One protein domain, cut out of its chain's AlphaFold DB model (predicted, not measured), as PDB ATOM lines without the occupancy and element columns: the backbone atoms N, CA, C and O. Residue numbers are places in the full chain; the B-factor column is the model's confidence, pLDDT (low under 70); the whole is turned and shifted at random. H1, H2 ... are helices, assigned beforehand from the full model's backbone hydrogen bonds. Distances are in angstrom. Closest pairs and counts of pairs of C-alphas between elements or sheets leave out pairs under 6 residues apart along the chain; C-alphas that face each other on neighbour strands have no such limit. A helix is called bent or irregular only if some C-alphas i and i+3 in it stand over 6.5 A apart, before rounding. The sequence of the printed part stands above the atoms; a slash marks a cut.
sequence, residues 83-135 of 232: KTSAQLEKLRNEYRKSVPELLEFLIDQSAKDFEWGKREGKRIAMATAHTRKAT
ATOM      1  N   LYS A  83      -5.404  -3.208  -1.319       94.38
ATOM      2  CA  LYS A  83      -5.615  -1.927  -0.625       94.38
ATOM      3  C   LYS A  83      -6.657  -1.069  -1.343       94.38
ATOM      4  O   LYS A  83      -7.590  -0.592  -0.703       94.38
ATOM      5  N   THR A  84      -6.529  -0.924  -2.662       89.19
ATOM      6  CA  THR A  84      -7.457  -0.137  -3.488       89.19
ATOM      7  C   THR A  84      -8.859  -0.736  -3.467       89.19
ATOM      8  O   THR A  84      -9.829  -0.011  -3.285       89.19
ATOM      9  N   SER A  85      -8.975  -2.063  -3.576       89.31
ATOM     10  CA  SER A  85     -10.260  -2.761  -3.486       89.31
ATOM     11  C   SER A  85     -10.932  -2.542  -2.126       89.31
ATOM     12  O   SER A  85     -12.120  -2.240  -2.085       89.31
ATOM     13  N   ALA A  86     -10.180  -2.601  -1.023       91.56
ATOM     14  CA  ALA A  86     -10.722  -2.340   0.309       91.56
ATOM     15  C   ALA A  86     -11.194  -0.885   0.490       91.56
ATOM     16  O   ALA A  86     -12.217  -0.643   1.128       91.56
ATOM     17  N   GLN A  87     -10.469   0.092  -0.063       92.19
ATOM     18  CA  GLN A  87     -10.886   1.500  -0.036       92.19
ATOM     19  C   GLN A  87     -12.136   1.735  -0.886       92.19
ATOM     20  O   GLN A  87     -13.060   2.406  -0.435       92.19
ATOM     21  N   LEU A  88     -12.188   1.138  -2.077       90.00
ATOM     22  CA  LEU A  88     -13.342   1.218  -2.963       90.00
ATOM     23  C   LEU A  88     -14.592   0.625  -2.305       90.00
ATOM     24  O   LEU A  88     -15.661   1.216  -2.390       90.00
ATOM     25  N   GLU A  89     -14.452  -0.490  -1.587       89.88
ATOM     26  CA  GLU A  89     -15.550  -1.110  -0.842       89.88
ATOM     27  C   GLU A  89     -16.057  -0.219   0.303       89.88
ATOM     28  O   GLU A  89     -17.266  -0.089   0.500       89.88
ATOM     29  N   LYS A  90     -15.150   0.446   1.036       92.69
ATOM     30  CA  LYS A  90     -15.524   1.428   2.071       92.69
ATOM     31  C   LYS A  90     -16.318   2.587   1.474       92.69
ATOM     32  O   LYS A  90     -17.413   2.871   1.951       92.69
ATOM     33  N   LEU A  91     -15.801   3.188   0.402       90.50
ATOM     34  CA  LEU A  91     -16.466   4.284  -0.304       90.50
ATOM     35  C   LEU A  91     -17.821   3.840  -0.868       90.50
ATOM     36  O   LEU A  91     -18.806   4.563  -0.766       90.50
ATOM     37  N   ARG A  92     -17.917   2.619  -1.402       90.88
ATOM     38  CA  ARG A  92     -19.185   2.064  -1.890       90.88
ATOM     39  C   ARG A  92     -20.247   2.046  -0.791       90.88
ATOM     40  O   ARG A  92     -21.390   2.425  -1.034       90.88
ATOM     41  N   ASN A  93     -19.870   1.612   0.410       90.44
ATOM     42  CA  ASN A  93     -20.782   1.533   1.548       90.44
ATOM     43  C   ASN A  93     -21.156   2.922   2.089       90.44
ATOM     44  O   ASN A  93     -22.298   3.129   2.490       90.44
ATOM     45  N   GLU A  94     -20.218   3.867   2.064       93.44
ATOM     46  CA  GLU A  94     -20.427   5.247   2.508       93.44
ATOM     47  C   GLU A  94     -21.374   6.014   1.577       93.44
ATOM     48  O   GLU A  94     -22.375   6.572   2.022       93.44
ATOM     49  N   TYR A  95     -21.116   5.967   0.271       89.69
ATOM     50  CA  TYR A  95     -21.904   6.690  -0.728       89.69
ATOM     51  C   TYR A  95     -23.149   5.925  -1.196       89.69
ATOM     52  O   TYR A  95     -23.969   6.491  -1.916       89.69
ATOM     53  N   ARG A  96     -23.305   4.652  -0.801       89.88
ATOM     54  CA  ARG A  96     -24.399   3.749  -1.215       89.88
ATOM     55  C   ARG A  96     -24.593   3.677  -2.735       89.88
ATOM     56  O   ARG A  96     -25.716   3.556  -3.216       89.88
ATOM     57  N   LYS A  97     -23.495   3.747  -3.487       88.94
ATOM     58  CA  LYS A  97     -23.482   3.678  -4.956       88.94
ATOM     59  C   LYS A  97     -22.995   2.325  -5.440       88.94
ATOM     60  O   LYS A  97     -22.293   1.623  -4.713       88.94
ATOM     61  N   SER A  98     -23.320   1.958  -6.676       87.75
ATOM     62  CA  SER A  98     -22.643   0.825  -7.307       87.75
ATOM     63  C   SER A  98     -21.167   1.164  -7.578       87.75
ATOM     64  O   SER A  98     -20.782   2.332  -7.644       87.75
ATOM     65  N   VAL A  99     -20.302   0.149  -7.707       87.06
ATOM     66  CA  VAL A  99     -18.876   0.380  -8.015       87.06
ATOM     67  C   VAL A  99     -18.688   1.198  -9.305       87.06
ATOM     68  O   VAL A  99     -17.901   2.141  -9.267       87.06
ATOM     69  N   PRO A 100     -19.399   0.914 -10.417       86.06
ATOM     70  CA  PRO A 100     -19.315   1.737 -11.625       86.06
ATOM     71  C   PRO A 100     -19.711   3.201 -11.396       86.06
ATOM     72  O   PRO A 100     -18.934   4.091 -11.724       86.06
ATOM     73  N   GLU A 101     -20.855   3.455 -10.755       87.12
ATOM     74  CA  GLU A 101     -21.319   4.821 -10.448       87.12
ATOM     75  C   GLU A 101     -20.333   5.588  -9.563       87.12
ATOM     76  O   GLU A 101     -20.164   6.800  -9.696       87.12
ATOM     77  N   LEU A 102     -19.697   4.892  -8.620       90.69
ATOM     78  CA  LEU A 102     -18.688   5.485  -7.757       90.69
ATOM     79  C   LEU A 102     -17.429   5.853  -8.549       90.69
ATOM     80  O   LEU A 102     -16.855   6.910  -8.306       90.69
ATOM     81  N   LEU A 103     -17.003   5.006  -9.489       89.12
ATOM     82  CA  LEU A 103     -15.863   5.304 -10.354       89.12
ATOM     83  C   LEU A 103     -16.144   6.511 -11.253       89.12
ATOM     84  O   LEU A 103     -15.300   7.399 -11.320       89.12
ATOM     85  N   GLU A 104     -17.322   6.587 -11.872       89.25
ATOM     86  CA  GLU A 104     -17.733   7.761 -12.656       89.25
ATOM     87  C   GLU A 104     -17.737   9.029 -11.797       89.25
ATOM     88  O   GLU A 104     -17.122  10.029 -12.161       89.25
ATOM     89  N   PHE A 105     -18.325   8.960 -10.601       90.75
ATOM     90  CA  PHE A 105     -18.338  10.078  -9.663       90.75
ATOM     91  C   PHE A 105     -16.927  10.551  -9.276       90.75
ATOM     92  O   PHE A 105     -16.664  11.752  -9.249       90.75
ATOM     93  N   LEU A 106     -16.013   9.622  -8.977       90.88
ATOM     94  CA  LEU A 106     -14.631   9.952  -8.624       90.88
ATOM     95  C   LEU A 106     -13.873  10.563  -9.806       90.88
ATOM     96  O   LEU A 106     -13.108  11.507  -9.613       90.88
ATOM     97  N   ILE A 107     -14.098  10.057 -11.022       91.88
ATOM     98  CA  ILE A 107     -13.504  10.609 -12.243       91.88
ATOM     99  C   ILE A 107     -13.995  12.042 -12.455       91.88
ATOM    100  O   ILE A 107     -13.169  12.947 -12.581       91.88
ATOM    101  N   ASP A 108     -15.305  12.275 -12.399       93.06
ATOM    102  CA  ASP A 108     -15.894  13.606 -12.562       93.06
ATOM    103  C   ASP A 108     -15.385  14.595 -11.513       93.06
ATOM    104  O   ASP A 108     -15.095  15.753 -11.824       93.06
ATOM    105  N   GLN A 109     -15.257  14.146 -10.265       90.38
ATOM    106  CA  GLN A 109     -14.738  14.983  -9.193       90.38
ATOM    107  C   GLN A 109     -13.260  15.317  -9.415       90.38
ATOM    108  O   GLN A 109     -12.881  16.485  -9.350       90.38
ATOM    109  N   SER A 110     -12.445  14.327  -9.788       89.94
ATOM    110  CA  SER A 110     -11.028  14.546 -10.093       89.94
ATOM    111  C   SER A 110     -10.820  15.497 -11.280       89.94
ATOM    112  O   SER A 110      -9.914  16.328 -11.254       89.94
ATOM    113  N   ALA A 111     -11.691  15.439 -12.293       91.69
ATOM    114  CA  ALA A 111     -11.650  16.345 -13.434       91.69
ATOM    115  C   ALA A 111     -11.973  17.791 -13.024       91.69
ATOM    116  O   ALA A 111     -11.300  18.728 -13.460       91.69
ATOM    117  N   LYS A 112     -12.967  17.983 -12.145       89.94
ATOM    118  CA  LYS A 112     -13.304  19.304 -11.589       89.94
ATOM    119  C   LYS A 112     -12.165  19.874 -10.754       89.94
ATOM    120  O   LYS A 112     -11.833  21.048 -10.925       89.94
ATOM    121  N   ASP A 113     -11.557  19.053  -9.904       87.00
ATOM    122  CA  ASP A 113     -10.434  19.457  -9.055       87.00
ATOM    123  C   ASP A 113      -9.211  19.833  -9.904       87.00
ATOM    124  O   ASP A 113      -8.562  20.850  -9.651       87.00
ATOM    125  N   PHE A 114      -8.943  19.083 -10.977       87.38
ATOM    126  CA  PHE A 114      -7.880  19.401 -11.930       87.38
ATOM    127  C   PHE A 114      -8.112  20.746 -12.641       87.38
ATOM    128  O   PHE A 114      -7.219  21.597 -12.684       87.38
ATOM    129  N   GLU A 115      -9.318  20.983 -13.166       89.25
ATOM    130  CA  GLU A 115      -9.657  22.254 -13.822       89.25
ATOM    131  C   GLU A 115      -9.696  23.435 -12.844       89.25
ATOM    132  O   GLU A 115      -9.381  24.571 -13.214       89.25
ATOM    133  N   TRP A 116     -10.063  23.198 -11.583       90.69
ATOM    134  CA  TRP A 116      -9.916  24.193 -10.525       90.69
ATOM    135  C   TRP A 116      -8.438  24.519 -10.281       90.69
ATOM    136  O   TRP A 116      -8.064  25.689 -10.358       90.69
ATOM    137  N   GLY A 117      -7.579  23.508 -10.115       85.31
ATOM    138  CA  GLY A 117      -6.139  23.696  -9.916       85.31
ATOM    139  C   GLY A 117      -5.466  24.442 -11.072       85.31
ATOM    140  O   GLY A 117      -4.638  25.324 -10.854       85.31
ATOM    141  N   LYS A 118      -5.880  24.177 -12.316       89.12
ATOM    142  CA  LYS A 118      -5.399  24.900 -13.503       89.12
ATOM    143  C   LYS A 118      -5.820  26.371 -13.508       89.12
ATOM    144  O   LYS A 118      -5.026  27.234 -13.889       89.12
ATOM    145  N   ARG A 119      -7.061  26.673 -13.115       87.31
ATOM    146  CA  ARG A 119      -7.551  28.056 -12.997       87.31
ATOM    147  C   ARG A 119      -6.838  28.803 -11.878       87.31
ATOM    148  O   ARG A 119      -6.386  29.924 -12.103       87.31
ATOM    149  N   GLU A 120      -6.683  28.169 -10.726       81.56
ATOM    150  CA  GLU A 120      -6.033  28.777  -9.570       81.56
ATOM    151  C   GLU A 120      -4.536  28.999  -9.816       81.56
ATOM    152  O   GLU A 120      -4.027  30.093  -9.584       81.56
ATOM    153  N   GLY A 121      -3.845  28.031 -10.423       79.56
ATOM    154  CA  GLY A 121      -2.454  28.197 -10.850       79.56
ATOM    155  C   GLY A 121      -2.270  29.358 -11.834       79.56
ATOM    156  O   GLY A 121      -1.344  30.155 -11.686       79.56
ATOM    157  N   LYS A 122      -3.185  29.524 -12.804       82.31
ATOM    158  CA  LYS A 122      -3.189  30.694 -13.703       82.31
ATOM    159  C   LYS A 122      -3.410  32.005 -12.945       82.31
ATOM    160  O   LYS A 122      -2.730  32.985 -13.241       82.31
ATOM    161  N   ARG A 123      -4.333  32.026 -11.977       83.94
ATOM    162  CA  ARG A 123      -4.621  33.203 -11.142       83.94
ATOM    163  C   ARG A 123      -3.394  33.621 -10.335       83.94
ATOM    164  O   ARG A 123      -3.037  34.795 -10.352       83.94
ATOM    165  N   ILE A 124      -2.725  32.666  -9.691       74.44
ATOM    166  CA  ILE A 124      -1.500  32.905  -8.919       74.44
ATOM    167  C   ILE A 124      -0.387  33.412  -9.838       74.44
ATOM    168  O   ILE A 124       0.211  34.439  -9.544       74.44
ATOM    169  N   ALA A 125      -0.160  32.776 -10.991       69.25
ATOM    170  CA  ALA A 125       0.855  33.223 -11.946       69.25
ATOM    171  C   ALA A 125       0.601  34.654 -12.458       69.25
ATOM    172  O   ALA A 125       1.538  35.448 -12.565       69.25
ATOM    173  N   MET A 126      -0.659  35.010 -12.734       75.50
ATOM    174  CA  MET A 126      -1.042  36.381 -13.089       75.50
ATOM    175  C   MET A 126      -0.805  37.351 -11.932       75.50
ATOM    176  O   MET A 126      -0.214  38.406 -12.153       75.50
ATOM    177  N   ALA A 127      -1.205  36.996 -10.709       69.75
ATOM    178  CA  ALA A 127      -0.958  37.814  -9.525       69.75
ATOM    179  C   ALA A 127       0.546  38.056  -9.333       69.75
ATOM    180  O   ALA A 127       0.961  39.202  -9.235       69.75
ATOM    181  N   THR A 128       1.379  37.016  -9.417       70.06
ATOM    182  CA  THR A 128       2.840  37.144  -9.343       70.06
ATOM    183  C   THR A 128       3.407  38.004 -10.472       70.06
ATOM    184  O   THR A 128       4.327  38.782 -10.238       70.06
ATOM    185  N   ALA A 129       2.875  37.914 -11.694       66.56
ATOM    186  CA  ALA A 129       3.293  38.774 -12.801       66.56
ATOM    187  C   ALA A 129       2.902  40.245 -12.575       66.56
ATOM    188  O   ALA A 129       3.695  41.137 -12.874       66.56
ATOM    189  N   HIS A 130       1.714  40.506 -12.023       63.59
ATOM    190  CA  HIS A 130       1.277  41.847 -11.635       63.59
ATOM    191  C   HIS A 130       2.120  42.406 -10.490       63.59
ATOM    192  O   HIS A 130       2.597  43.532 -10.605       63.59
ATOM    193  N   THR A 131       2.388  41.613  -9.450       61.38
ATOM    194  CA  THR A 131       3.296  41.988  -8.362       61.38
ATOM    195  C   THR A 131       4.686  42.282  -8.910       61.38
ATOM    196  O   THR A 131       5.207  43.352  -8.644       61.38
ATOM    197  N   ARG A 132       5.252  41.421  -9.767       58.88
ATOM    198  CA  ARG A 132       6.563  41.662 -10.394       58.88
ATOM    199  C   ARG A 132       6.597  42.924 -11.246       58.88
ATOM    200  O   ARG A 132       7.602  43.616 -11.220       58.88
ATOM    201  N   LYS A 133       5.532  43.235 -11.992       59.50
ATOM    202  CA  LYS A 133       5.419  44.497 -12.745       59.50
ATOM    203  C   LYS A 133       5.300  45.713 -11.826       59.50
ATOM    204  O   LYS A 133       5.845  46.753 -12.165       59.50
ATOM    205  N   ALA A 134       4.614  45.579 -10.693       56.78
ATOM    206  CA  ALA A 134       4.481  46.636  -9.691       56.78
ATOM    207  C   ALA A 134       5.776  46.851  -8.885       56.78
ATOM    208  O   ALA A 134       6.081  47.976  -8.509       56.78
ATOM    209  N   THR A 135       6.554  45.790  -8.649       54.44
ATOM    210  CA  THR A 135       7.860  45.846  -7.973       54.44
ATOM    211  C   THR A 135       9.020  46.101  -8.933       54.44
ATOM    212  O   THR A 135      10.140  46.330  -8.480       54.44
TER     213      THR A 135
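Overview. This is residues 83 to 135 of the 232 residues of an uncharacterized protein of Alcanivorax sp. VBW004 (UniProt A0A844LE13). The model is an L: one long, nearly straight helix, H2, makes the long axis, and a short helix, H1, is set crosswise at its first end. The two meet at a corner through a tight link, and most of H2, residues 106 to 135, sticks out as a free arm. The printed part has 53 residues with two named helices, H1 then H2, and no named strand; the class is all helix. The whole is extended, with a radius of gyration of the C-alphas of 18.4 A and spans of 53 by 19 by 14 A.

Arrangement. H2, residues 99 to 135, is the longest helix. H1, residues 83 to 95, touches it with 5 pairs of C-alphas within 8 A. The closest C-alphas of the two are those of Arg 92 and Val 99, 6.4 A apart. H2 touches H1 with residues 99 to 102 alone. Their lines are about perpendicular, at 84 degrees, and their centres are 26.2 A apart. Residues 106 to 135 of H2 stand free, with no C-alpha 8 or more residues away along the chain within 10 A. In H1 and H2 every O i to N i+4 pair is within hydrogen-bond range.

Along the chain. H2 measures 52.7 A from C-alpha 99 at (-18.876, 0.380, -8.015) to C-alpha 135 at (7.860, 45.846, -7.973). H1 begins at C-alpha 83, at (-5.615, -1.927, -0.625), and measures 18.4 A from its first to its last C-alpha. Neither helix is bent.

Size, cuts and confidence. The outline is a rod. The two C-alphas farthest apart are those of Ser 98 and Thr 135, at 54.4 A. The printed part has no cut, and the link from H1 to H2, 3 residues, is tight. The mean pLDDT of the printed part is 83.6; residues 125, 127 and 129 to 135 are under 70.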